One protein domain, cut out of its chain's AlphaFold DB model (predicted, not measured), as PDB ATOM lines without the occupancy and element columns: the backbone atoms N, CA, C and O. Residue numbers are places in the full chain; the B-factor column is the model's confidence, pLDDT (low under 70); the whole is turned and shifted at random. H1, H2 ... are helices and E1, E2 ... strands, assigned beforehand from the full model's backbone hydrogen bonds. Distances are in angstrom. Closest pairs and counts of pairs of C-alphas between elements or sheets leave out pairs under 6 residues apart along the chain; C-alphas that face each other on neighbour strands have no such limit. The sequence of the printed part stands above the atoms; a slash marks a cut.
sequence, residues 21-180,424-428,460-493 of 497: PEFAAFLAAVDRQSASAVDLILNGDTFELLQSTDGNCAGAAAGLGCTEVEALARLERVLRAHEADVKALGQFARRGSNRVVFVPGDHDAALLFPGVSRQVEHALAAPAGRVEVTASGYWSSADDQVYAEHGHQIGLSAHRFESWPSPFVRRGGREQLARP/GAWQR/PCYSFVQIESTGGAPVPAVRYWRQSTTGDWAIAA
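What this domain is: This is residues 21 to 180, 424 to 428 and 460 to 493 of the 497 residues of an uncharacterized protein of Euryarchaeota archaeon (UniProt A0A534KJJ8). Three small sheets stand in a row along the longest axis: the parallel sheet E1 E3 E4 in the middle, with H3 and H5 over one face; the antiparallel sheet E8 E9 E10, with H1 packed on it, towards one end; and the antiparallel sheet E2 E7 E6 towards the other. H2 runs from E2 and packs on H5. The printed part has 199 residues, with named elements in the order H1 E1 E2 H2 H3 E3 H4 H5 E4 E5 E6 E7 E8 E9 E10, and is of mixed class. It is compact, with a radius of gyration of the C-alphas of 17.7 A, and spans 54 by 36 by 34 A.

How they stand to each other: H1, residues 21 to 33, is on the sheet of E8, 461 to 470, E9, 473 to 483, and E10, 489 to 492, in two layers, its height over the sheet 8.6 A; the closest C-alphas of H1 and E9, Phe 26 and Trp 481, are 6.7 A apart. These strands form a meander, each the antiparallel neighbour of the one before, with N 466 and O 477 at 2.8 A and N 480 and O 492 at 2.8 A. H1 touches H3, residues 83 to 93, at a shallow tilt of 4 degrees, the same way, closest at C-alphas 24 and 88, 5.9 A. E1, 39 to 43, E3, 99 to 103, and E4, 131 to 133, are parallel, with N 42 and O 101 at 2.8 A and N 102 and O 132 at 2.8 A. E3, H4, residues 109 to 112, H5, residues 114 to 124, and E4 make a strand-helix-strand unit, parallel strands joined through helices, with a right-handed crossover. H3 and H5 are on the same face, again two layers; H5 lies over E4 at a height over the sheet of 7.0 A. H2, residues 68 to 81, touches H5 at a shallow tilt of 14 degrees, closest at C-alphas 72 and 116, 5.4 A. E2, 64 to 67, E7, 174 to 178, and E6, 168 to 171, are antiparallel in that order, with N 65 and O 177 at 2.8 A and N 169 and O 176 at 2.8 A. H4 only grazes this sheet. E5, 146 to 148, pairs with no named strand. Every O i to N i+4 pair is within hydrogen-bond range in H1, H2, H3 and H5; H4 is too short for one.

Where its parts are: H1 begins at C-alpha 21, (607.490, 442.727, 382.885), and is 18.4 A long; H2 is 19.8 A, E8 26.9 A and E9 30.8 A. E10 ends at C-alpha 492, (592.130, 449.234, 375.751).

The domain as a whole: The farthest C-alphas, Gly 172 and Thr 486, are 59.0 A apart. Residues 181 to 423 and 429 to 459 are not printed, with gaps of 21.1 A and 6.1 A. The links E1 to E2, E4 to E5 and E5 to E6 are long. Residues 53 to 56 and 58 to 62 have pLDDT under 70.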
ATOM      1  N   PRO A  21     607.252 441.976 384.122       96.31
ATOM      2  CA  PRO A  21     607.490 442.727 382.885       96.31
ATOM      3  C   PRO A  21     606.234 443.420 382.342       96.31
ATOM      4  O   PRO A  21     606.320 444.525 381.806       96.31
ATOM      5  N   GLU A  22     605.068 442.790 382.492       96.44
ATOM      6  CA  GLU A  22     603.789 443.320 382.013       96.44
ATOM      7  C   GLU A  22     603.355 444.507 382.871       96.44
ATOM      8  O   GLU A  22     602.926 445.528 382.332       96.44
ATOM      9  N   PHE A  23     603.558 444.417 384.187       97.88
ATOM     10  CA  PHE A  23     603.312 445.516 385.115       97.88
ATOM     11  C   PHE A  23     604.260 446.702 384.888       97.88
ATOM     12  O   PHE A  23     603.816 447.845 384.784       97.88
ATOM     13  N   ALA A  24     605.560 446.457 384.713       98.12
ATOM     14  CA  ALA A  24     606.517 447.517 384.398       98.12
ATOM     15  C   ALA A  24     606.181 448.226 383.069       98.12
ATOM     16  O   ALA A  24     606.285 449.452 382.967       98.12
ATOM     17  N   ALA A  25     605.741 447.471 382.056       98.00
ATOM     18  CA  ALA A  25     605.302 448.030 380.781       98.00
ATOM     19  C   ALA A  25     604.019 448.871 380.923       98.00
ATOM     20  O   ALA A  25     603.930 449.934 380.301       98.00
ATOM     21  N   PHE A  26     603.081 448.450 381.777       98.44
ATOM     22  CA  PHE A  26     601.906 449.240 382.142       98.44
ATOM     23  C   PHE A  26     602.291 450.570 382.795       98.44
ATOM     24  O   PHE A  26     601.881 451.621 382.305       98.44
ATOM     25  N   LEU A  27     603.140 450.552 383.830       98.69
ATOM     26  CA  LEU A  27     603.606 451.772 384.506       98.69
ATOM     27  C   LEU A  27     604.265 452.745 383.517       98.69
ATOM     28  O   LEU A  27     604.022 453.950 383.558       98.69
ATOM     29  N   ALA A  28     605.064 452.222 382.582       98.38
ATOM     30  CA  ALA A  28     605.679 453.029 381.536       98.38
ATOM     31  C   ALA A  28     604.653 453.601 380.539       98.38
ATOM     32  O   ALA A  28     604.859 454.697 380.021       98.38
ATOM     33  N   ALA A  29     603.578 452.871 380.228       98.12
ATOM     34  CA  ALA A  29     602.502 453.358 379.369       98.12
ATOM     35  C   ALA A  29     601.696 454.472 380.050       98.12
ATOM     36  O   ALA A  29     601.490 455.521 379.439       98.12
ATOM     37  N   VAL A  30     601.327 454.275 381.319       98.06
ATOM     38  CA  VAL A  30     600.621 455.267 382.142       98.06
ATOM     39  C   VAL A  30     601.442 456.547 382.281       98.06
ATOM     40  O   VAL A  30     600.926 457.624 382.000       98.06
ATOM     41  N   ASP A  31     602.732 456.442 382.619       98.06
ATOM     42  CA  ASP A  31     603.632 457.601 382.730       98.06
ATOM     43  C   ASP A  31     603.709 458.413 381.428       98.06
ATOM     44  O   ASP A  31     603.675 459.644 381.456       98.06
ATOM     45  N   ARG A  32     603.789 457.736 380.273       97.12
ATOM     46  CA  ARG A  32     603.799 458.413 378.969       97.12
ATOM     47  C   ARG A  32     602.473 459.109 378.679       97.12
ATOM     48  O   ARG A  32     602.494 460.235 378.192       97.12
ATOM     49  N   GLN A  33     601.345 458.450 378.947       96.19
ATOM     50  CA  GLN A  33     600.016 459.002 378.676       96.19
ATOM     51  C   GLN A  33     599.701 460.208 379.570       96.19
ATOM     52  O   GLN A  33     599.076 461.155 379.103       96.19
ATOM     53  N   SER A  34     600.167 460.199 380.820       95.19
ATOM     54  CA  SER A  34     599.950 461.289 381.777       95.19
ATOM     55  C   SER A  34     601.004 462.396 381.726       95.19
ATOM     56  O   SER A  34     600.931 463.334 382.516       95.19
ATOM     57  N   ALA A  35     602.010 462.286 380.848       96.81
ATOM     58  CA  ALA A  35     603.185 463.162 380.837       96.81
ATOM     59  C   ALA A  35     603.857 463.277 382.225       96.81
ATOM     60  O   ALA A  35     604.265 464.358 382.653       96.81
ATOM     61  N   SER A  36     603.970 462.142 382.921       97.25
ATOM     62  CA  SER A  36     604.501 462.036 384.283       97.25
ATOM     63  C   SER A  36     603.758 462.894 385.319       97.25
ATOM     64  O   SER A  36     604.389 463.429 386.232       97.25
ATOM     65  N   ALA A  37     602.436 463.040 385.198       96.44
ATOM     66  CA  ALA A  37     601.605 463.779 386.146       96.44
ATOM     67  C   ALA A  37     600.312 463.025 386.495       96.44
ATOM     68  O   ALA A  37     599.221 463.416 386.086       96.44
ATOM     69  N   VAL A  38     600.433 461.927 387.251       96.88
ATOM     70  CA  VAL A  38     599.280 461.117 387.686       96.88
ATOM     71  C   VAL A  38     599.454 460.524 389.086       96.88
ATOM     72  O   VAL A  38     600.562 460.161 389.483       96.88
ATOM     73  N   ASP A  39     598.340 460.361 389.794       97.81
ATOM     74  CA  ASP A  39     598.268 459.584 391.029       97.81
ATOM     75  C   ASP A  39     597.881 458.138 390.676       97.81
ATOM     76  O   ASP A  39     596.774 457.875 390.204       97.81
ATOM     77  N   LEU A  40     598.807 457.192 390.866       98.44
ATOM     78  CA  LEU A  40     598.536 455.759 390.751       98.44
ATOM     79  C   LEU A  40     598.043 455.240 392.101       98.44
ATOM     80  O   LEU A  40     598.815 455.186 393.059       98.44
ATOM     81  N   ILE A  41     596.778 454.834 392.157       98.50
ATOM     82  CA  ILE A  41     596.160 454.280 393.363       98.50
ATOM     83  C   ILE A  41     596.147 452.754 393.258       98.50
ATOM     84  O   ILE A  41     595.528 452.195 392.355       98.50
ATOM     85  N   LEU A  42     596.839 452.082 394.174       98.38
ATOM     86  CA  LEU A  42     596.768 450.638 394.385       98.38
ATOM     87  C   LEU A  42     595.672 450.391 395.429       98.38
ATOM     88  O   LEU A  42     595.883 450.618 396.624       98.38
ATOM     89  N   ASN A  43     594.471 450.050 394.955       97.12
ATOM     90  CA  ASN A  43     593.229 450.127 395.725       97.12
ATOM     91  C   ASN A  43     592.920 448.857 396.549       97.12
ATOM     92  O   ASN A  43     591.901 448.192 396.358       97.12
ATOM     93  N   GLY A  44     593.805 448.540 397.490       95.25
ATOM     94  CA  GLY A  44     593.719 447.372 398.368       95.25
ATOM     95  C   GLY A  44     594.345 446.114 397.789       95.25
ATOM     96  O   GLY A  44     594.718 446.074 396.616       95.25
ATOM     97  N   ASP A  45     594.516 445.122 398.661       95.19
ATOM     98  CA  ASP A  45     595.000 443.766 398.373       95.19
ATOM     99  C   ASP A  45     596.243 443.731 397.468       95.19
ATOM    100  O   ASP A  45     596.433 442.874 396.602       95.19
ATOM    101  N   THR A  46     597.138 444.695 397.677       96.81
ATOM    102  CA  THR A  46     598.384 444.801 396.921       96.81
ATOM    103  C   THR A  46     599.352 443.701 397.336       96.81
ATOM    104  O   THR A  46     600.074 443.151 396.496       96.81
ATOM    105  N   PHE A  47     599.366 443.363 398.626       96.38
ATOM    106  CA  PHE A  47     600.252 442.363 399.213       96.38
ATOM    107  C   PHE A  47     599.447 441.204 399.819       96.38
ATOM    108  O   PHE A  47     598.513 441.425 400.573       96.38
ATOM    109  N   GLU A  48     599.827 439.956 399.560       92.00
ATOM    110  CA  GLU A  48     599.211 438.801 400.223       92.00
ATOM    111  C   GLU A  48     599.803 438.675 401.636       92.00
ATOM    112  O   GLU A  48     600.878 438.099 401.841       92.00
ATOM    113  N   LEU A  49     599.145 439.312 402.610       91.88
ATOM    114  CA  LEU A  49     599.556 439.327 404.017       91.88
ATOM    115  C   LEU A  49     598.641 438.471 404.904       91.88
ATOM    116  O   LEU A  49     598.906 438.371 406.109       91.88
ATOM    117  N   LEU A  50     597.635 437.803 404.329       85.50
ATOM    118  CA  LEU A  50     596.617 437.013 405.017       85.50
ATOM    119  C   LEU A  50     596.957 435.511 405.011       85.50
ATOM    120  O   LEU A  50     597.163 434.918 406.082       85.50
ATOM    121  N   GLN A  51     597.046 434.880 403.841       79.75
ATOM    122  CA  GLN A  51     597.402 433.474 403.644       79.75
ATOM    123  C   GLN A  51     598.896 433.225 403.877       79.75
ATOM    124  O   GLN A  51     599.775 433.957 403.429       79.75
ATOM    125  N   SER A  52     599.215 432.148 404.598       71.88
ATOM    126  CA  SER A  52     600.598 431.689 404.732       71.88
ATOM    127  C   SER A  52     600.677 430.213 405.063       71.88
ATOM    128  O   SER A  52     599.869 429.675 405.819       71.88
ATOM    129  N   THR A  53     601.719 429.585 404.538       65.44
ATOM    130  CA  THR A  53     602.134 428.215 404.843       65.44
ATOM    131  C   THR A  53     603.167 428.140 405.973       65.44
ATOM    132  O   THR A  53     603.481 427.044 406.426       65.44
ATOM    133  N   ASP A  54     603.685 429.276 406.456       68.50
ATOM    134  CA  ASP A  54     604.788 429.328 407.431       68.50
ATOM    135  C   ASP A  54     604.314 429.239 408.896       68.50
ATOM    136  O   ASP A  54     605.107 429.393 409.824       68.50
ATOM    137  N   GLY A  55     603.008 429.068 409.130       64.94
ATOM    138  CA  GLY A  55     602.412 428.961 410.469       64.94
ATOM    139  C   GLY A  55     602.442 430.244 411.318       64.94
ATOM    140  O   GLY A  55     601.908 430.253 412.427       64.94
ATOM    141  N   ASN A  56     603.023 431.341 410.822       67.69
ATOM    142  CA  ASN A  56     602.893 432.677 411.418       67.69
ATOM    143  C   ASN A  56     601.480 433.230 411.193       67.69
ATOM    144  O   ASN A  56     600.791 432.779 410.285       67.69
ATOM    145  N   CYS A  57     601.019 434.162 412.033       71.38
ATOM    146  CA  CYS A  57     599.650 434.703 411.998       71.38
ATOM    147  C   CYS A  57     598.522 433.658 411.975       71.38
ATOM    148  O   CYS A  57     597.382 433.961 411.620       71.38
ATOM    149  N   ALA A  58     598.821 432.421 412.371       61.00
ATOM    150  CA  ALA A  58     597.846 431.347 412.429       61.00
ATOM    151  C   ALA A  58     596.818 431.553 413.547       61.00
ATOM    152  O   ALA A  58     595.899 430.753 413.621       61.00
ATOM    153  N   GLY A  59     596.978 432.594 414.387       55.78
ATOM    154  CA  GLY A  59     596.046 433.033 415.426       55.78
ATOM    155  C   GLY A  59     595.400 431.865 416.164       55.78
ATOM    156  O   GLY A  59     594.361 431.376 415.744       55.78
ATOM    157  N   ALA A  60     595.958 431.434 417.299       49.03
ATOM    158  CA  ALA A  60     595.475 430.256 418.040       49.03
ATOM    159  C   ALA A  60     593.986 430.305 418.485       49.03
ATOM    160  O   ALA A  60     593.494 429.346 419.074       49.03
ATOM    161  N   ALA A  61     593.271 431.407 418.236       60.00
ATOM    162  CA  ALA A  61     591.842 431.556 418.467       60.00
ATOM    163  C   ALA A  61     591.139 432.136 417.228       60.00
ATOM    164  O   ALA A  61     591.653 433.060 416.595       60.00
ATOM    165  N   ALA A  62     589.930 431.636 416.953       65.81
ATOM    166  CA  ALA A  62     589.038 432.170 415.928       65.81
ATOM    167  C   ALA A  62     588.892 433.700 416.061       65.81
ATOM    168  O   ALA A  62     588.701 434.210 417.167       65.81
ATOM    169  N   GLY A  63     589.004 434.419 414.940       78.69
ATOM    170  CA  GLY A  63     588.851 435.878 414.888       78.69
ATOM    171  C   GLY A  63     590.128 436.702 415.109       78.69
ATOM    172  O   GLY A  63     590.034 437.925 415.179       78.69
ATOM    173  N   LEU A  64     591.311 436.079 415.219       86.06
ATOM    174  CA  LEU A  64     592.595 436.787 415.344       86.06
ATOM    175  C   LEU A  64     593.493 436.594 414.112       86.06
ATOM    176  O   LEU A  64     593.678 435.477 413.622       86.06
ATOM    177  N   GLY A  65     594.067 437.692 413.626       87.50
ATOM    178  CA  GLY A  65     595.050 437.752 412.543       87.50
ATOM    179  C   GLY A  65     596.492 437.916 413.043       87.50
ATOM    180  O   GLY A  65     596.843 437.478 414.138       87.50
ATOM    181  N   CYS A  66     597.343 438.536 412.219       89.50
ATOM    182  CA  CYS A  66     598.757 438.778 412.520       89.50
ATOM    183  C   CYS A  66     598.976 439.785 413.661       89.50
ATOM    184  O   CYS A  66     598.278 440.796 413.762       89.50
ATOM    185  N   THR A  67     600.043 439.589 414.438       91.69
ATOM    186  CA  THR A  67     600.718 440.691 415.146       91.69
ATOM    187  C   THR A  67     601.544 441.535 414.162       91.69
ATOM    188  O   THR A  67     601.941 441.036 413.108       91.69
ATOM    189  N   GLU A  68     601.878 442.783 414.516       94.00
ATOM    190  CA  GLU A  68     602.717 443.658 413.670       94.00
ATOM    191  C   GLU A  68     604.053 443.001 413.282       94.00
ATOM    192  O   GLU A  68     604.462 443.054 412.127       94.00
ATOM    193  N   VAL A  69     604.712 442.317 414.225       92.94
ATOM    194  CA  VAL A  69     605.994 441.630 413.981       92.94
ATOM    195  C   VAL A  69     605.852 440.516 412.941       92.94
ATOM    196  O   VAL A  69     606.711 440.362 412.074       92.94
ATOM    197  N   GLU A  70     604.774 439.732 413.008       92.25
ATOM    198  CA  GLU A  70     604.537 438.655 412.041       92.25
ATOM    199  C   GLU A  70     604.173 439.208 410.661       92.25
ATOM    200  O   GLU A  70     604.680 438.711 409.653       92.25
ATOM    201  N   ALA A  71     603.341 440.252 410.620       94.31
ATOM    202  CA  ALA A  71     602.977 440.939 409.389       94.31
ATOM    203  C   ALA A  71     604.195 441.577 408.708       94.31
ATOM    204  O   ALA A  71     604.374 441.414 407.503       94.31
ATOM    205  N   LEU A  72     605.075 442.232 409.471       95.38
ATOM    206  CA  LEU A  72     606.304 442.821 408.944       95.38
ATOM    207  C   LEU A  72     607.224 441.747 408.350       95.38
ATOM    208  O   LEU A  72     607.704 441.896 407.229       95.38
ATOM    209  N   ALA A  73     607.408 440.624 409.050       93.38
ATOM    210  CA  ALA A  73     608.213 439.517 408.538       93.38
ATOM    211  C   ALA A  73     607.645 438.933 407.231       93.38
ATOM    212  O   ALA A  73     608.415 438.516 406.361       93.38
ATOM    213  N   ARG A  74     606.312 438.872 407.090       92.69
ATOM    214  CA  ARG A  74     605.636 438.477 405.842       92.69
ATOM    215  C   ARG A  74     605.867 439.498 404.738       92.69
ATOM    216  O   ARG A  74     606.360 439.118 403.680       92.69
ATOM    217  N   LEU A  75     605.601 440.776 405.007       96.31
ATOM    218  CA  LEU A  75     605.807 441.858 404.049       96.31
ATOM    219  C   LEU A  75     607.242 441.849 403.511       96.31
ATOM    220  O   LEU A  75     607.449 441.931 402.310       96.31
ATOM    221  N   GLU A  76     608.245 441.678 404.368       95.88
ATOM    222  CA  GLU A  76     609.638 441.599 403.929       95.88
ATOM    223  C   GLU A  76     609.919 440.431 402.969       95.88
ATOM    224  O   GLU A  76     610.775 440.558 402.092       95.88
ATOM    225  N   ARG A  77     609.233 439.287 403.114       93.75
ATOM    226  CA  ARG A  77     609.337 438.182 402.145       93.75
ATOM    227  C   ARG A  77     608.705 438.569 400.813       93.75
ATOM    228  O   ARG A  77     609.357 438.386 399.789       93.75
ATOM    229  N   VAL A  78     607.513 439.159 400.848       95.81
ATOM    230  CA  VAL A  78     606.800 439.640 399.656       95.81
ATOM    231  C   VAL A  78     607.629 440.695 398.911       95.81
ATOM    232  O   VAL A  78     607.885 440.560 397.719       95.81
ATOM    233  N   LEU A  79     608.160 441.701 399.612       97.62
ATOM    234  CA  LEU A  79     608.999 442.748 399.016       97.62
ATOM    235  C   LEU A  79     610.269 442.184 398.362       97.62
ATOM    236  O   LEU A  79     610.671 442.662 397.305       97.62
ATOM    237  N   ARG A  80     610.895 441.162 398.963       96.25
ATOM    238  CA  ARG A  80     612.048 440.472 398.356       96.25
ATOM    239  C   ARG A  80     611.651 439.661 397.125       96.25
ATOM    240  O   ARG A  80     612.381 439.678 396.140       96.25
ATOM    241  N   ALA A  81     610.520 438.963 397.171       96.12
ATOM    242  CA  ALA A  81     610.006 438.193 396.041       96.12
ATOM    243  C   ALA A  81     609.655 439.083 394.833       96.12
ATOM    244  O   ALA A  81     609.842 438.668 393.690       96.12
ATOM    245  N   HIS A  82     609.220 440.319 395.095       97.56
ATOM    246  CA  HIS A  82     608.756 441.287 394.098       97.56
ATOM    247  C   HIS A  82     609.669 442.516 393.961       97.56
ATOM    248  O   HIS A  82     609.209 443.610 393.631       97.56
ATOM    249  N   GLU A  83     610.980 442.364 394.184       97.50
ATOM    250  CA  GLU A  83     611.938 443.482 394.137       97.50
ATOM    251  C   GLU A  83     611.850 444.277 392.820       97.50
ATOM    252  O   GLU A  83     611.915 445.508 392.815       97.50
ATOM    253  N   ALA A  84     611.658 443.582 391.692       97.75
ATOM    254  CA  ALA A  84     611.520 444.208 390.379       97.75
ATOM    255  C   ALA A  84     610.296 445.137 390.296       97.75
ATOM    256  O   ALA A  84     610.403 446.246 389.766       97.75
ATOM    257  N   ASP A  85     609.163 444.713 390.855       98.38
ATOM    258  CA  ASP A  85     607.904 445.461 390.843       98.38
ATOM    259  C   ASP A  85     607.961 446.664 391.786       98.38
ATOM    260  O   ASP A  85     607.617 447.784 391.403       98.38
ATOM    261  N   VAL A  86     608.501 446.461 392.992       98.44
ATOM    262  CA  VAL A  86     608.737 447.527 393.979       98.44
ATOM    263  C   VAL A  86     609.668 448.596 393.403       98.44
ATOM    264  O   VAL A  86     609.400 449.798 393.501       98.44
ATOM    265  N   LYS A  87     610.742 448.178 392.725       98.38
ATOM    266  CA  LYS A  87     611.661 449.093 392.044       98.38
ATOM    267  C   LYS A  87     610.974 449.856 390.913       98.38
ATOM    268  O   LYS A  87     611.228 451.055 390.771       98.38
ATOM    269  N   ALA A  88     610.127 449.196 390.122       98.62
ATOM    270  CA  ALA A  88     609.381 449.833 389.041       98.62
ATOM    271  C   ALA A  88     608.410 450.900 389.577       98.62
ATOM    272  O   ALA A  88     608.403 452.021 389.068       98.62
ATOM    273  N   LEU A  89     607.688 450.613 390.667       98.69
ATOM    274  CA  LEU A  89     606.837 451.585 391.365       98.69
ATOM    275  C   LEU A  89     607.638 452.781 391.895       98.69
ATOM    276  O   LEU A  89     607.279 453.935 391.656       98.69
ATOM    277  N   GLY A  90     608.776 452.532 392.549       98.44
ATOM    278  CA  GLY A  90     609.659 453.597 393.025       98.44
ATOM    279  C   GLY A  90     610.235 454.459 391.894       98.44
ATOM    280  O   GLY A  90     610.402 455.672 392.030       98.44
ATOM    281  N   GLN A  91     610.558 453.858 390.744       98.38
ATOM    282  CA  GLN A  91     610.970 454.591 389.542       98.38
ATOM    283  C   GLN A  91     609.830 455.428 388.964       98.38
ATOM    284  O   GLN A  91     610.066 456.584 388.622       98.38
ATOM    285  N   PHE A  92     608.618 454.881 388.904       98.69
ATOM    286  CA  PHE A  92     607.425 455.594 388.460       98.69
ATOM    287  C   PHE A  92     607.154 456.837 389.324       98.69
ATOM    288  O   PHE A  92     607.043 457.936 388.782       98.69
ATOM    289  N   ALA A  93     607.180 456.694 390.654       98.44
ATOM    290  CA  ALA A  93     606.966 457.781 391.619       98.44
ATOM    291  C   ALA A  93     608.017 458.912 391.542       98.44
ATOM    292  O   ALA A  93     607.769 460.042 391.961       98.44
ATOM    293  N   ARG A  94     609.216 458.625 391.014       97.75
ATOM    294  CA  ARG A  94     610.298 459.611 390.832       97.75
ATOM    295  C   ARG A  94     610.146 460.475 389.580       97.75
ATOM    296  O   ARG A  94     610.875 461.456 389.444       97.75
ATOM    297  N   ARG A  95     609.257 460.119 388.651       97.81
ATOM    298  CA  ARG A  95     609.091 460.833 387.378       97.81
ATOM    299  C   ARG A  95     608.081 461.967 387.520       97.81
ATOM    300  O   ARG A  95     607.022 461.784 388.110       97.81
ATOM    301  N   GLY A  96     608.422 463.138 386.973       96.62
ATOM    302  CA  GLY A  96     607.553 464.321 386.956       96.62
ATOM    303  C   GLY A  96     606.895 464.591 388.310       96.62
ATOM    304  O   GLY A  96     607.591 464.665 389.320       96.62
ATOM    305  N   SER A  97     605.569 464.696 388.337       96.75
ATOM    306  CA  SER A  97     604.708 464.787 389.521       96.75
ATOM    307  C   SER A  97     603.939 463.493 389.837       96.75
ATOM    308  O   SER A  97     602.995 463.553 390.617       96.75
ATOM    309  N   ASN A  98     604.335 462.338 389.284       98.50
ATOM    310  CA  ASN A  98     603.693 461.059 389.602       98.50
ATOM    311  C   ASN A  98     603.710 460.760 391.107       98.50
ATOM    312  O   ASN A  98     604.717 461.011 391.784       98.50
ATOM    313  N   ARG A  99     602.629 460.150 391.598       98.38
ATOM    314  CA  ARG A  99     602.516 459.597 392.952       98.38
ATOM    315  C   ARG A  99     602.070 458.141 392.898       98.38
ATOM    316  O   ARG A  99     601.394 457.729 391.961       98.38
ATOM    317  N   VAL A 100     602.453 457.375 393.911       98.81
ATOM    318  CA  VAL A 100     601.958 456.019 394.165       98.81
ATOM    319  C   VAL A 100     601.308 456.022 395.537       98.81
ATOM    320  O   VAL A 100     601.947 456.376 396.525       98.81
ATOM    321  N   VAL A 101     600.044 455.634 395.598       98.69
ATOM    322  CA  VAL A 101     599.281 455.578 396.841       98.69
ATOM    323  C   VAL A 101     598.797 454.153 397.043       98.69
ATOM    324  O   VAL A 101     598.151 453.591 396.162       98.69
ATOM    325  N   PHE A 102     599.098 453.577 398.200       98.75
ATOM    326  CA  PHE A 102     598.577 452.285 398.628       98.75
ATOM    327  C   PHE A 102     597.394 452.530 399.556       98.75
ATOM    328  O   PHE A 102     597.559 453.079 400.649       98.75
ATOM    329  N   VAL A 103     596.210 452.115 399.125       98.56
ATOM    330  CA  VAL A 103     595.031 452.045 399.986       98.56
ATOM    331  C   VAL A 103     594.974 450.634 400.564       98.56
ATOM    332  O   VAL A 103     594.990 449.701 399.775       98.56
ATOM    333  N   PRO A 104     594.935 450.434 401.892       98.12
ATOM    334  CA  PRO A 104     594.783 449.097 402.468       98.12
ATOM    335  C   PRO A 104     593.427 448.454 402.129       98.12
ATOM    336  O   PRO A 104     592.384 449.107 402.215       98.12
ATOM    337  N   GLY A 105     593.455 447.174 401.773       95.88
ATOM    338  CA  GLY A 105     592.317 446.268 401.631       95.88
ATOM    339  C   GLY A 105     592.202 445.320 402.822       95.88
ATOM    340  O   GLY A 105     592.775 445.569 403.886       95.88
ATOM    341  N   ASP A 106     591.411 444.260 402.680       93.25
ATOM    342  CA  ASP A 106     591.225 443.272 403.743       93.25
ATOM    343  C   ASP A 106     592.350 442.230 403.793       93.25
ATOM    344  O   ASP A 106     592.832 441.922 404.886       93.25
ATOM    345  N   HIS A 107     592.894 441.803 402.646       92.12
ATOM    346  CA  HIS A 107     594.020 440.858 402.611       92.12
ATOM    347  C   HIS A 107     595.346 441.494 403.067       92.12
ATOM    348  O   HIS A 107     596.243 440.801 403.562       92.12
ATOM    349  N   ASP A 108     595.471 442.819 402.950       95.69
ATOM    350  CA  ASP A 108     596.620 443.599 403.414       95.69
ATOM    351  C   ASP A 108     596.276 444.653 404.473       95.69
ATOM    352  O   ASP A 108     597.035 445.603 404.674       95.69
ATOM    353  N   ALA A 109     595.221 444.429 405.264       96.56
ATOM    354  CA  ALA A 109     594.847 445.281 406.403       96.56
ATOM    355  C   ALA A 109     596.016 445.542 407.379       96.56
ATOM    356  O   ALA A 109     596.055 446.553 408.084       96.56
ATOM    357  N   ALA A 110     597.013 444.652 407.393       96.31
ATOM    358  CA  ALA A 110     598.256 444.812 408.136       96.31
ATOM    359  C   ALA A 110     599.068 446.065 407.762       96.31
ATOM    360  O   ALA A 110     599.870 446.516 408.577       96.31
ATOM    361  N   LEU A 111     598.859 446.651 406.579       98.12
ATOM    362  CA  LEU A 111     599.444 447.933 406.176       98.12
ATOM    363  C   LEU A 111     599.078 449.079 407.130       98.12
ATOM    364  O   LEU A 111     599.799 450.071 407.195       98.12
ATOM    365  N   LEU A 112     597.994 448.942 407.901       97.94
ATOM    366  CA  LEU A 112     597.583 449.927 408.900       97.94
ATOM    367  C   LEU A 112     598.463 449.903 410.161       97.94
ATOM    368  O   LEU A 112     598.390 450.823 410.976       97.94
ATOM    369  N   PHE A 113     599.319 448.888 410.335       97.50
ATOM    370  CA  PHE A 113     600.366 448.944 411.349       97.50
ATOM    371  C   PHE A 113     601.441 449.962 410.931       97.50
ATOM    372  O   PHE A 113     602.003 449.839 409.838       97.50
ATOM    373  N   PRO A 114     601.818 450.922 411.798       96.25
ATOM    374  CA  PRO A 114     602.783 451.956 411.434       96.25
ATOM    375  C   PRO A 114     604.153 451.424 410.985       96.25
ATOM    376  O   PRO A 114     604.825 452.062 410.178       96.25
ATOM    377  N   GLY A 115     604.629 450.304 411.534       97.75
ATOM    378  CA  GLY A 115     605.882 449.680 411.112       97.75
ATOM    379  C   GLY A 115     605.802 449.061 409.721       97.75
ATOM    380  O   GLY A 115     606.762 449.162 408.959       97.75
ATOM    381  N   VAL A 116     604.655 448.478 409.375       98.06
ATOM    382  CA  VAL A 116     604.422 447.831 408.079       98.06
ATOM    383  C   VAL A 116     604.312 448.887 406.974       98.06
ATOM    384  O   VAL A 116     605.011 448.771 405.969       98.06
ATOM    385  N   SER A 117     603.540 449.962 407.179       97.81
ATOM    386  CA  SER A 117     603.442 451.063 406.204       97.81
ATOM    387  C   SER A 117     604.789 451.729 405.924       97.81
ATOM    388  O   SER A 117     605.185 451.860 404.765       97.81
ATOM    389  N   ARG A 118     605.552 452.070 406.974       97.62
ATOM    390  CA  ARG A 118     606.898 452.654 406.823       97.62
ATOM    391  C   ARG A 118     607.835 451.754 406.026       97.62
ATOM    392  O   ARG A 118     608.666 452.264 405.276       97.62
ATOM    393  N   GLN A 119     607.724 450.435 406.188       98.44
ATOM    394  CA  GLN A 119     608.557 449.494 405.447       98.44
ATOM    395  C   GLN A 119     608.233 449.500 403.947       98.44
ATOM    396  O   GLN A 119     609.159 449.452 403.139       98.44
ATOM    397  N   VAL A 120     606.954 449.615 403.564       98.25
ATOM    398  CA  VAL A 120     606.552 449.775 402.153       98.25
ATOM    399  C   VAL A 120     607.125 451.067 401.576       98.25
ATOM    400  O   VAL A 120     607.821 451.031 400.562       98.25
ATOM    401  N   GLU A 121     606.896 452.202 402.240       97.44
ATOM    402  CA  GLU A 121     607.381 453.511 401.775       97.44
ATOM    403  C   GLU A 121     608.909 453.532 401.621       97.44
ATOM    404  O   GLU A 121     609.437 454.021 400.617       97.44
ATOM    405  N   HIS A 122     609.624 452.938 402.581       97.38
ATOM    406  CA  HIS A 122     611.075 452.797 402.528       97.38
ATOM    407  C   HIS A 122     611.531 451.942 401.338       97.38
ATOM    408  O   HIS A 122     612.469 452.326 400.635       97.38
ATOM    409  N   ALA A 123     610.863 450.813 401.081       98.12
ATOM    410  CA  ALA A 123     611.238 449.880 400.022       98.12
ATOM    411  C   ALA A 123     611.129 450.488 398.613       98.12
ATOM    412  O   ALA A 123     611.953 450.183 397.749       98.12
ATOM    413  N   LEU A 124     610.170 451.391 398.376       97.75
ATOM    414  CA  LEU A 124     610.049 452.088 397.090       97.75
ATOM    415  C   LEU A 124     611.167 453.127 396.871       97.75
ATOM    416  O   LEU A 124     611.455 453.492 395.726       97.75
ATOM    417  N   ALA A 125     611.818 453.598 397.943       95.31
ATOM    418  CA  ALA A 125     612.932 454.550 397.901       95.31
ATOM    419  C   ALA A 125     612.643 455.804 397.040       95.31
ATOM    420  O   ALA A 125     613.499 456.284 396.282       95.31
ATOM    421  N   ALA A 126     611.413 456.313 397.111       95.00
ATOM    422  CA  ALA A 126     610.976 457.513 396.406       95.00
ATOM    423  C   ALA A 126     611.145 458.776 397.281       95.00
ATOM    424  O   ALA A 126     611.226 458.673 398.505       95.00
ATOM    425  N   PRO A 127     611.199 459.982 396.682       93.19
ATOM    426  CA  PRO A 127     611.186 461.233 397.431       93.19
ATOM    427  C   PRO A 127     609.954 461.354 398.334       93.19
ATOM    428  O   PRO A 127     608.875 460.860 397.997       93.19
ATOM    429  N   ALA A 128     610.103 462.069 399.451       91.25
ATOM    430  CA  ALA A 128     609.009 462.320 400.383       91.25
ATOM    431  C   ALA A 128     607.779 462.917 399.668       91.25
ATOM    432  O   ALA A 128     607.910 463.789 398.806       91.25
ATOM    433  N   GLY A 129     606.586 462.429 400.022       91.62
ATOM    434  CA  GLY A 129     605.311 462.855 399.434       91.62
ATOM    435  C   GLY A 129     604.968 462.227 398.075       91.62
ATOM    436  O   GLY A 129     603.899 462.509 397.535       91.62
ATOM    437  N   ARG A 130     605.840 461.381 397.503       97.12
ATOM    438  CA  ARG A 130     605.560 460.654 396.245       97.12
ATOM    439  C   ARG A 130     605.005 459.256 396.438       97.12
ATOM    440  O   ARG A 130     604.405 458.724 395.511       97.12
ATOM    441  N   VAL A 131     605.225 458.678 397.608       98.19
ATOM    442  CA  VAL A 131     604.686 457.383 398.002       98.19
ATOM    443  C   VAL A 131     603.973 457.566 399.329       98.19
ATOM    444  O   VAL A 131     604.492 458.265 400.197       98.19
ATOM    445  N   GLU A 132     602.799 456.963 399.455       97.62
ATOM    446  CA  GLU A 132     601.975 457.036 400.657       97.62
ATOM    447  C   GLU A 132     601.227 455.720 400.863       97.62
ATOM    448  O   GLU A 132     600.647 455.185 399.917       97.62
ATOM    449  N   VAL A 133     601.203 455.221 402.098       98.50
ATOM    450  CA  VAL A 133     600.231 454.210 402.538       98.50
ATOM    451  C   VAL A 133     599.145 454.911 403.357       98.50
ATOM    452  O   VAL A 133     599.429 455.500 404.400       98.50
ATOM    453  N   THR A 134     597.888 454.861 402.911       97.50
ATOM    454  CA  THR A 134     596.815 455.656 403.526       97.50
ATOM    455  C   THR A 134     596.328 455.025 404.832       97.50
ATOM    456  O   THR A 134     595.523 454.090 404.825       97.50
ATOM    457  N   ALA A 135     596.747 455.571 405.977       96.69
ATOM    458  CA  ALA A 135     596.284 455.125 407.300       96.69
ATOM    459  C   ALA A 135     594.770 455.337 407.532       96.69
ATOM    460  O   ALA A 135     594.180 454.760 408.440       96.69
ATOM    461  N   SER A 136     594.132 456.168 406.707       95.38
ATOM    462  CA  SER A 136     592.684 456.382 406.669       95.38
ATOM    463  C   SER A 136     591.899 455.208 406.072       95.38
ATOM    464  O   SER A 136     590.679 455.163 406.231       95.38
ATOM    465  N   GLY A 137     592.566 454.280 405.374       96.25
ATOM    466  CA  GLY A 137     591.915 453.191 404.639       96.25
ATOM    467  C   GLY A 137     591.183 453.642 403.368       96.25
ATOM    468  O   GLY A 137     590.299 452.928 402.900       96.25
ATOM    469  N   TYR A 138     591.495 454.837 402.854       96.38
ATOM    470  CA  TYR A 138     590.965 455.391 401.606       96.38
ATOM    471  C   TYR A 138     591.887 456.487 401.057       96.38
ATOM    472  O   TYR A 138     592.649 457.102 401.808       96.38
ATOM    473  N   TRP A 139     591.730 456.805 399.774       96.75
ATOM    474  CA  TRP A 139     592.303 457.980 399.118       96.75
ATOM    475  C   TRP A 139     591.197 458.911 398.599       96.75
ATOM    476  O   TRP A 139     590.149 458.444 398.152       96.75
ATOM    477  N   SER A 140     591.425 460.226 398.634       95.38
ATOM    478  CA  SER A 140     590.572 461.210 397.960       95.38
ATOM    479  C   SER A 140     591.397 462.191 397.129       95.38
ATOM    480  O   SER A 140     592.530 462.532 397.479       95.38
ATOM    481  N   SER A 141     590.826 462.646 396.012       93.88
ATOM    482  CA  SER A 141     591.413 463.726 395.221       93.88
ATOM    483  C   SER A 141     591.404 465.038 396.010       93.88
ATOM    484  O   SER A 141     590.589 465.242 396.904       93.88
ATOM    485  N   ALA A 142     592.299 465.967 395.663       90.12
ATOM    486  CA  ALA A 142     592.449 467.233 396.392       90.12
ATOM    487  C   ALA A 142     591.179 468.116 396.401       90.12
ATOM    488  O   ALA A 142     591.019 468.965 397.277       90.12
ATOM    489  N   ASP A 143     590.296 467.932 395.418       89.75
ATOM    490  CA  ASP A 143     588.997 468.598 395.279       89.75
ATOM    491  C   ASP A 143     587.815 467.761 395.812       89.75
ATOM    492  O   ASP A 143     586.657 468.156 395.647       89.75
ATOM    493  N   ASP A 144     588.100 466.610 396.431       90.88
ATOM    494  CA  ASP A 144     587.151 465.613 396.944       90.88
ATOM    495  C   ASP A 144     586.128 465.103 395.909       90.88
ATOM    496  O   ASP A 144     585.092 464.537 396.264       90.88
ATOM    497  N   GLN A 145     586.393 465.288 394.612       92.50
ATOM    498  CA  GLN A 145     585.511 464.808 393.546       92.50
ATOM    499  C   GLN A 145     585.661 463.308 393.283       92.50
ATOM    500  O   GLN A 145     584.717 462.684 392.794       92.50
ATOM    501  N   VAL A 146     586.817 462.730 393.610       95.50
ATOM    502  CA  VAL A 146     587.109 461.304 393.477       95.50
ATOM    503  C   VAL A 146     587.462 460.743 394.845       95.50
ATOM    504  O   VAL A 146     588.302 461.292 395.554       95.50
ATOM    505  N   TYR A 147     586.840 459.624 395.196       96.69
ATOM    506  CA  TYR A 147     587.122 458.873 396.410       96.69
ATOM    507  C   TYR A 147     587.374 457.410 396.043       96.69
ATOM    508  O   TYR A 147     586.589 456.826 395.298       96.69
ATOM    509  N   ALA A 148     588.451 456.822 396.553       97.06
ATOM    510  CA  ALA A 148     588.816 455.432 396.311       97.06
ATOM    511  C   ALA A 148     589.030 454.697 397.634       97.06
ATOM    512  O   ALA A 148     589.756 455.164 398.513       97.06
ATOM    513  N   GLU A 149     588.402 453.538 397.767       96.44
ATOM    514  CA  GLU A 149     588.625 452.610 398.870       96.44
ATOM    515  C   GLU A 149     588.497 451.170 398.386       96.44
ATOM    516  O   GLU A 149     587.875 450.924 397.359       96.44
ATOM    517  N   HIS A 150     589.032 450.198 399.123       95.12
ATOM    518  CA  HIS A 150     588.996 448.814 398.657       95.12
ATOM    519  C   HIS A 150     587.558 448.274 398.505       95.12
ATOM    520  O   HIS A 150     587.204 447.720 397.467       95.12
ATOM    521  N   GLY A 151     586.681 448.504 399.491       92.62
ATOM    522  CA  GLY A 151     585.242 448.218 399.395       92.62
ATOM    523  C   GLY A 151     584.731 447.081 400.288       92.62
ATOM    524  O   GLY A 151     583.521 446.850 400.332       92.62
ATOM    525  N   HIS A 152     585.594 446.415 401.060       91.75
ATOM    526  CA  HIS A 152     585.191 445.398 402.045       91.75
ATOM    527  C   HIS A 152     584.313 445.960 403.182       91.75
ATOM    528  O   HIS A 152     583.686 445.208 403.919       91.75
ATOM    529  N   GLN A 153     584.233 447.281 403.334       90.06
ATOM    530  CA  GLN A 153     583.419 447.995 404.320       90.06
ATOM    531  C   GLN A 153     581.961 448.227 403.887       90.06
ATOM    532  O   GLN A 153     581.145 448.660 404.704       90.06
ATOM    533  N   ILE A 154     581.627 447.971 402.621       89.75
ATOM    534  CA  ILE A 154     580.334 448.341 402.041       89.75
ATOM    535  C   ILE A 154     579.271 447.292 402.391       89.75
ATOM    536  O   ILE A 154     579.434 446.092 402.164       89.75
ATOM    537  N   GLY A 155     578.130 447.758 402.903       86.44
ATOM    538  CA  GLY A 155     576.936 446.934 403.093       86.44
ATOM    539  C   GLY A 155     577.142 445.739 404.030       86.44
ATOM    540  O   GLY A 155     577.557 445.895 405.179       86.44
ATOM    541  N   LEU A 156     576.779 444.551 403.540       81.94
ATOM    542  CA  LEU A 156     576.778 443.287 404.287       81.94
ATOM    543  C   LEU A 156     578.028 442.429 404.024       81.94
ATOM    544  O   LEU A 156     577.959 441.205 404.122       81.94
ATOM    545  N   SER A 157     579.149 443.039 403.627       86.12
ATOM    546  CA  SER A 157     580.370 442.287 403.325       86.12
ATOM    547  C   SER A 157     580.806 441.402 404.501       86.12
ATOM    548  O   SER A 157     580.885 441.847 405.649       86.12
ATOM    549  N   ALA A 158     581.121 440.142 404.195       87.38
ATOM    550  CA  ALA A 158     581.652 439.174 405.154       87.38
ATOM    551  C   ALA A 158     583.106 439.473 405.566       87.38
ATOM    552  O   ALA A 158     583.570 438.989 406.600       87.38
ATOM    553  N   HIS A 159     583.793 440.283 404.760       89.12
ATOM    554  CA  HIS A 159     585.189 440.695 404.921       89.12
ATOM    555  C   HIS A 159     585.325 442.043 405.635       89.12
ATOM    556  O   HIS A 159     586.406 442.599 405.786       89.12
ATOM    557  N   ARG A 160     584.208 442.598 406.114       90.94
ATOM    558  CA  ARG A 160     584.213 443.845 406.867       90.94
ATOM    559  C   ARG A 160     584.887 443.664 408.231       90.94
ATOM    560  O   ARG A 160     584.448 442.858 409.051       90.94
ATOM    561  N   PHE A 161     585.848 444.532 408.530       92.75
ATOM    562  CA  PHE A 161     586.342 444.741 409.891       92.75
ATOM    563  C   PHE A 161     585.347 445.561 410.719       92.75
ATOM    564  O   PHE A 161     584.796 446.560 410.251       92.75
ATOM    565  N   GLU A 162     585.146 445.185 411.984       90.50
ATOM    566  CA  GLU A 162     584.260 445.928 412.893       90.50
ATOM    567  C   GLU A 162     584.732 447.374 413.118       90.50
ATOM    568  O   GLU A 162     583.905 448.284 413.176       90.50
ATOM    569  N   SER A 163     586.051 447.583 413.175       91.81
ATOM    570  CA  SER A 163     586.684 448.848 413.575       91.81
ATOM    571  C   SER A 163     587.557 449.480 412.483       91.81
ATOM    572  O   SER A 163     588.617 450.009 412.785       91.81
ATOM    573  N   TRP A 164     587.166 449.450 411.207       94.50
ATOM    574  CA  TRP A 164     587.957 450.073 410.126       94.50
ATOM    575  C   TRP A 164     588.031 451.617 410.244       94.50
ATOM    576  O   TRP A 164     586.988 452.234 410.491       94.50
ATOM    577  N   PRO A 165     589.198 452.279 410.052       95.06
ATOM    578  CA  PRO A 165     590.512 451.779 409.608       95.06
ATOM    579  C   PRO A 165     591.484 451.456 410.763       95.06
ATOM    580  O   PRO A 165     592.695 451.539 410.619       95.06
ATOM    581  N   SER A 166     590.975 451.101 411.941       95.88
ATOM    582  CA  SER A 166     591.764 450.600 413.074       95.88
ATOM    583  C   SER A 166     591.387 449.140 413.379       95.88
ATOM    584  O   SER A 166     590.791 448.868 414.429       95.88
ATOM    585  N   PRO A 167     591.703 448.180 412.484       95.25
ATOM    586  CA  PRO A 167     591.261 446.784 412.556       95.25
ATOM    587  C   PRO A 167     592.000 445.966 413.632       95.25
ATOM    588  O   PRO A 167     592.281 444.784 413.443       95.25
ATOM    589  N   PHE A 168     592.345 446.580 414.762       94.31
ATOM    590  CA  PHE A 168     593.192 445.994 415.789       94.31
ATOM    591  C   PHE A 168     592.400 445.588 417.026       94.31
ATOM    592  O   PHE A 168     591.504 446.289 417.494       94.31
ATOM    593  N   VAL A 169     592.788 444.456 417.599       91.81
ATOM    594  CA  VAL A 169     592.286 443.932 418.865       91.81
ATOM    595  C   VAL A 169     593.444 443.760 419.837       91.81
ATOM    596  O   VAL A 169     594.519 443.263 419.492       91.81
ATOM    597  N   ARG A 170     593.226 444.158 421.092       89.88
ATOM    598  CA  ARG A 170     594.228 444.031 422.153       89.88
ATOM    599  C   ARG A 170     593.922 442.815 423.017       89.88
ATOM    600  O   ARG A 170     592.922 442.789 423.730       89.88
ATOM    601  N   ARG A 171     594.804 441.811 423.002       81.31
ATOM    602  CA  ARG A 171     594.654 440.580 423.797       81.31
ATOM    603  C   ARG A 171     595.984 440.167 424.418       81.31
ATOM    604  O   ARG A 171     597.002 440.100 423.738       81.31
ATOM    605  N   GLY A 172     595.983 439.899 425.727       78.94
ATOM    606  CA  GLY A 172     597.193 439.477 426.449       78.94
ATOM    607  C   GLY A 172     598.335 440.500 426.387       78.94
ATOM    608  O   GLY A 172     599.495 440.120 426.298       78.94
ATOM    609  N   GLY A 173     598.008 441.798 426.355       82.62
ATOM    610  CA  GLY A 173     598.990 442.884 426.250       82.62
ATOM    611  C   GLY A 173     599.575 443.107 424.851       82.62
ATOM    612  O   GLY A 173     600.347 444.047 424.683       82.62
ATOM    613  N   ARG A 174     599.189 442.300 423.853       85.00
ATOM    614  CA  ARG A 174     599.622 442.427 422.455       85.00
ATOM    615  C   ARG A 174     598.482 442.940 421.585       85.00
ATOM    616  O   ARG A 174     597.332 442.541 421.767       85.00
ATOM    617  N   GLU A 175     598.820 443.813 420.650       90.44
ATOM    618  CA  GLU A 175     597.926 444.262 419.587       90.44
ATOM    619  C   GLU A 175     598.078 443.348 418.368       90.44
ATOM    620  O   GLU A 175     599.188 442.927 418.031       90.44
ATOM    621  N   GLN A 176     596.951 442.966 417.776       91.62
ATOM    622  CA  GLN A 176     596.867 442.032 416.653       91.62
ATOM    623  C   GLN A 176     595.750 442.485 415.726       91.62
ATOM    624  O   GLN A 176     594.821 443.152 416.175       91.62
ATOM    625  N   LEU A 177     595.804 442.092 414.460       92.56
ATOM    626  CA  LEU A 177     594.666 442.268 413.566       92.56
ATOM    627  C   LEU A 177     593.478 441.443 414.064       92.56
ATOM    628  O   LEU A 177     593.637 440.302 414.512       92.56
ATOM    629  N   ALA A 178     592.283 442.012 413.972       92.25
ATOM    630  CA  ALA A 178     591.067 441.218 413.936       92.25
ATOM    631  C   ALA A 178     591.058 440.363 412.658       92.25
ATOM    632  O   ALA A 178     591.769 440.662 411.702       92.25
ATOM    633  N   ARG A 179     590.252 439.305 412.636       89.25
ATOM    634  CA  ARG A 179     589.952 438.553 411.415       89.25
ATOM    635  C   ARG A 179     588.445 438.599 411.159       89.25
ATOM    636  O   ARG A 179     587.704 438.073 411.998       89.25
ATOM    637  N   PRO A 180     587.985 439.205 410.052       90.31
ATOM    638  CA  PRO A 180     586.609 439.108 409.596       90.31
ATOM    639  C   PRO A 180     586.129 437.657 409.528       90.31
ATOM    640  O   PRO A 180     586.887 436.719 409.265       90.31
ATOM    641  N   GLY A 424     587.926 446.130 389.454       88.81
ATOM    642  CA  GLY A 424     588.208 444.714 389.278       88.81
ATOM    643  C   GLY A 424     589.456 444.290 390.043       88.81
ATOM    644  O   GLY A 424     589.712 444.746 391.147       88.81
ATOM    645  N   ALA A 425     590.254 443.401 389.454       85.94
ATOM    646  CA  ALA A 425     591.532 443.020 390.040       85.94
ATOM    647  C   ALA A 425     592.645 443.032 388.992       85.94
ATOM    648  O   ALA A 425     592.455 442.612 387.845       85.94
ATOM    649  N   TRP A 426     593.841 443.455 389.411       90.50
ATOM    650  CA  TRP A 426     595.051 443.348 388.600       90.50
ATOM    651  C   TRP A 426     595.587 441.909 388.627       90.50
ATOM    652  O   TRP A 426     596.612 441.596 389.226       90.50
ATOM    653  N   GLN A 427     594.857 441.006 387.981       88.69
ATOM    654  CA  GLN A 427     595.232 439.607 387.801       88.69
ATOM    655  C   GLN A 427     594.531 439.026 386.573       88.69
ATOM    656  O   GLN A 427     593.518 439.553 386.107       88.69
ATOM    657  N   ARG A 428     595.059 437.918 386.048       91.25
ATOM    658  CA  ARG A 428     594.433 437.229 384.919       91.25
ATOM    659  C   ARG A 428     593.323 436.321 385.417       91.25
ATOM    660  O   ARG A 428     593.583 435.292 386.034       91.25
ATOM    661  N   PRO A 460     595.912 437.387 378.973       93.56
ATOM    662  CA  PRO A 460     596.802 438.440 379.465       93.56
ATOM    663  C   PRO A 460     596.091 439.800 379.451       93.56
ATOM    664  O   PRO A 460     596.286 440.620 378.552       93.56
ATOM    665  N   CYS A 461     595.210 440.008 380.425       93.06
ATOM    666  CA  CYS A 461     594.369 441.184 380.536       93.06
ATOM    667  C   CYS A 461     594.162 441.581 381.999       93.06
ATOM    668  O   CYS A 461     593.717 440.763 382.799       93.06
ATOM    669  N   TYR A 462     594.420 442.849 382.309       94.25
ATOM    670  CA  TYR A 462     594.339 443.410 383.657       94.25
ATOM    671  C   TYR A 462     593.455 444.646 383.641       94.25
ATOM    672  O   TYR A 462     593.706 445.557 382.849       94.25
ATOM    673  N   SER A 463     592.415 444.682 384.472       92.88
ATOM    674  CA  SER A 463     591.529 445.841 384.559       92.88
ATOM    675  C   SER A 463     592.085 446.919 385.483       92.88
ATOM    676  O   SER A 463     592.847 446.638 386.404       92.88
ATOM    677  N   PHE A 464     591.706 448.163 385.215       95.56
ATOM    678  CA  PHE A 464     591.918 449.309 386.091       95.56
ATOM    679  C   PHE A 464     590.900 450.403 385.755       95.56
ATOM    680  O   PHE A 464     590.324 450.408 384.664       95.56
ATOM    681  N   VAL A 465     590.695 451.360 386.658       95.94
ATOM    682  CA  VAL A 465     589.906 452.565 386.372       95.94
ATOM    683  C   VAL A 465     590.844 453.718 386.036       95.94
ATOM    684  O   VAL A 465     591.751 454.052 386.793       95.94
ATOM    685  N   GLN A 466     590.611 454.337 384.884       96.44
ATOM    686  CA  GLN A 466     591.233 455.588 384.477       96.44
ATOM    687  C   GLN A 466     590.238 456.725 384.698       96.44
ATOM    688  O   GLN A 466     589.097 456.640 384.248       96.44
ATOM    689  N   ILE A 467     590.667 457.795 385.367       96.19
ATOM    690  CA  ILE A 467     589.837 458.979 385.601       96.19
ATOM    691  C   ILE A 467     590.536 460.184 384.995       96.19
ATOM    692  O   ILE A 467     591.630 460.557 385.413       96.19
ATOM    693  N   GLU A 468     589.893 460.792 384.008       93.00
ATOM    694  CA  GLU A 468     590.348 462.038 383.393       93.00
ATOM    695  C   GLU A 468     589.490 463.206 383.891       93.00
ATOM    696  O   GLU A 468     588.342 463.016 384.291       93.00
ATOM    697  N   SER A 469     590.024 464.429 383.856       86.56
ATOM    698  CA  SER A 469     589.240 465.636 384.135       86.56
ATOM    699  C   SER A 469     588.836 466.297 382.821       86.56
ATOM    700  O   SER A 469     589.688 466.771 382.071       86.56
ATOM    701  N   THR A 470     587.534 466.342 382.535       79.56
ATOM    702  CA  THR A 470     586.988 467.040 381.362       79.56
ATOM    703  C   THR A 470     586.148 468.217 381.834       79.56
ATOM    704  O   THR A 470     585.140 468.038 382.513       79.56
ATOM    705  N   GLY A 471     586.571 469.443 381.510       80.06
ATOM    706  CA  GLY A 471     585.868 470.653 381.954       80.06
ATOM    707  C   GLY A 471     585.807 470.817 383.480       80.06
ATOM    708  O   GLY A 471     584.899 471.473 383.977       80.06
ATOM    709  N   GLY A 472     586.745 470.209 384.219       82.81
ATOM    710  CA  GLY A 472     586.792 470.228 385.684       82.81
ATOM    711  C   GLY A 472     586.001 469.113 386.376       82.81
ATOM    712  O   GLY A 472     586.091 469.002 387.592       82.81
ATOM    713  N   ALA A 473     585.268 468.272 385.639       89.12
ATOM    714  CA  ALA A 473     584.555 467.123 386.200       89.12
ATOM    715  C   ALA A 473     585.337 465.813 385.970       89.12
ATOM    716  O   ALA A 473     585.860 465.617 384.865       89.12
ATOM    717  N   PRO A 474     585.416 464.909 386.966       93.69
ATOM    718  CA  PRO A 474     586.021 463.595 386.778       93.69
ATOM    719  C   PRO A 474     585.151 462.712 385.874       93.69
ATOM    720  O   PRO A 474     583.939 462.610 386.061       93.69
ATOM    721  N   VAL A 475     585.781 462.042 384.914       92.62
ATOM    722  CA  VAL A 475     585.141 461.096 383.994       92.62
ATOM    723  C   VAL A 475     585.817 459.736 384.166       92.62
ATOM    724  O   VAL A 475     586.925 459.547 383.656       92.62
ATOM    725  N   PRO A 476     585.203 458.802 384.917       93.94
ATOM    726  CA  PRO A 476     585.785 457.493 385.154       93.94
ATOM    727  C   PRO A 476     585.530 456.551 383.984       93.94
ATOM    728  O   PRO A 476     584.484 456.599 383.332       93.94
ATOM    729  N   ALA A 477     586.489 455.666 383.746       93.06
ATOM    730  CA  ALA A 477     586.396 454.667 382.708       93.06
ATOM    731  C   ALA A 477     587.210 453.418 383.074       93.06
ATOM    732  O   ALA A 477     588.407 453.503 383.343       93.06
ATOM    733  N   VAL A 478     586.580 452.249 383.046       91.94
ATOM    734  CA  VAL A 478     587.260 450.960 383.091       91.94
ATOM    735  C   VAL A 478     588.097 450.795 381.827       91.94
ATOM    736  O   VAL A 478     587.646 450.919 380.681       91.94
ATOM    737  N   ARG A 479     589.367 450.497 382.042       94.44
ATOM    738  CA  ARG A 479     590.352 450.212 381.016       94.44
ATOM    739  C   ARG A 479     591.038 448.901 381.331       94.44
ATOM    740  O   ARG A 479     590.941 448.359 382.427       94.44
ATOM    741  N   TYR A 480     591.704 448.381 380.317       94.94
ATOM    742  CA  TYR A 480     592.393 447.113 380.385       94.94
ATOM    743  C   TYR A 480     593.794 447.271 379.829       94.94
ATOM    744  O   TYR A 480     593.957 447.709 378.688       94.94
ATOM    745  N   TRP A 481     594.799 446.892 380.609       96.94
ATOM    746  CA  TRP A 481     596.125 446.619 380.087       96.94
ATOM    747  C   TRP A 481     596.115 445.202 379.539       96.94
ATOM    748  O   TRP A 481     595.922 444.247 380.288       96.94
ATOM    749  N   ARG A 482     596.244 445.060 378.223       95.31
ATOM    750  CA  ARG A 482     596.113 443.752 377.582       95.31
ATOM    751  C   ARG A 482     597.118 443.536 376.474       95.31
ATOM    752  O   ARG A 482     597.547 444.491 375.822       95.31
ATOM    753  N   GLN A 483     597.384 442.265 376.207       94.31
ATOM    754  CA  GLN A 483     598.074 441.837 375.004       94.31
ATOM    755  C   GLN A 483     597.079 441.663 373.845       94.31
ATOM    756  O   GLN A 483     596.016 441.059 373.996       94.31
ATOM    757  N   SER A 484     597.405 442.206 372.676       87.94
ATOM    758  CA  SER A 484     596.670 441.972 371.435       87.94
ATOM    759  C   SER A 484     596.948 440.565 370.890       87.94
ATOM    760  O   SER A 484     597.891 439.885 371.290       87.94
ATOM    761  N   THR A 485     596.178 440.150 369.881       83.81
ATOM    762  CA  THR A 485     596.444 438.908 369.135       83.81
ATOM    763  C   THR A 485     597.766 438.935 368.360       83.81
ATOM    764  O   THR A 485     598.258 437.879 367.976       83.81
ATOM    765  N   THR A 486     598.345 440.118 368.124       86.38
ATOM    766  CA  THR A 486     599.670 440.294 367.504       86.38
ATOM    767  C   THR A 486     600.809 440.278 368.524       86.38
ATOM    768  O   THR A 486     601.970 440.332 368.129       86.38
ATOM    769  N   GLY A 487     600.500 440.168 369.822       88.56
ATOM    770  CA  GLY A 487     601.481 440.149 370.907       88.56
ATOM    771  C   GLY A 487     601.803 441.526 371.497       88.56
ATOM    772  O   GLY A 487     602.547 441.593 372.478       88.56
ATOM    773  N   ASP A 488     601.231 442.601 370.949       91.88
ATOM    774  CA  ASP A 488     601.480 443.981 371.372       91.88
ATOM    775  C   ASP A 488     600.676 444.344 372.622       91.88
ATOM    776  O   ASP A 488     599.499 444.005 372.738       91.88
ATOM    777  N   TRP A 489     601.284 445.091 373.540       95.69
ATOM    778  CA  TRP A 489     600.614 445.553 374.754       95.69
ATOM    779  C   TRP A 489     600.051 446.965 374.604       95.69
ATOM    780  O   TRP A 489     600.750 447.877 374.156       95.69
ATOM    781  N   ALA A 490     598.800 447.161 375.022       95.94
ATOM    782  CA  ALA A 490     598.149 448.466 374.989       95.94
ATOM    783  C   ALA A 490     597.067 448.614 376.066       95.94
ATOM    784  O   ALA A 490     596.471 447.635 376.524       95.94
ATOM    785  N   ILE A 491     596.773 449.871 376.410       95.69
ATOM    786  CA  ILE A 491     595.565 450.244 377.148       95.69
ATOM    787  C   ILE A 491     594.376 450.170 376.181       95.69
ATOM    788  O   ILE A 491     594.414 450.743 375.092       95.69
ATOM    789  N   ALA A 492     593.319 449.459 376.567       93.31
ATOM    790  CA  ALA A 492     592.130 449.234 375.751       93.31
ATOM    791  C   ALA A 492     590.835 449.330 376.572       93.31
ATOM    792  O   ALA A 492     590.848 449.239 377.794       93.31
ATOM    793  N   ALA A 493     589.694 449.460 375.891       90.25
ATOM    794  CA  ALA A 493     588.371 449.503 376.527       90.25
ATOM    795  C   ALA A 493     587.789 448.110 376.869       90.25
ATOM    796  O   ALA A 493     586.747 448.012 377.506       90.25
TER     797      ALA A 493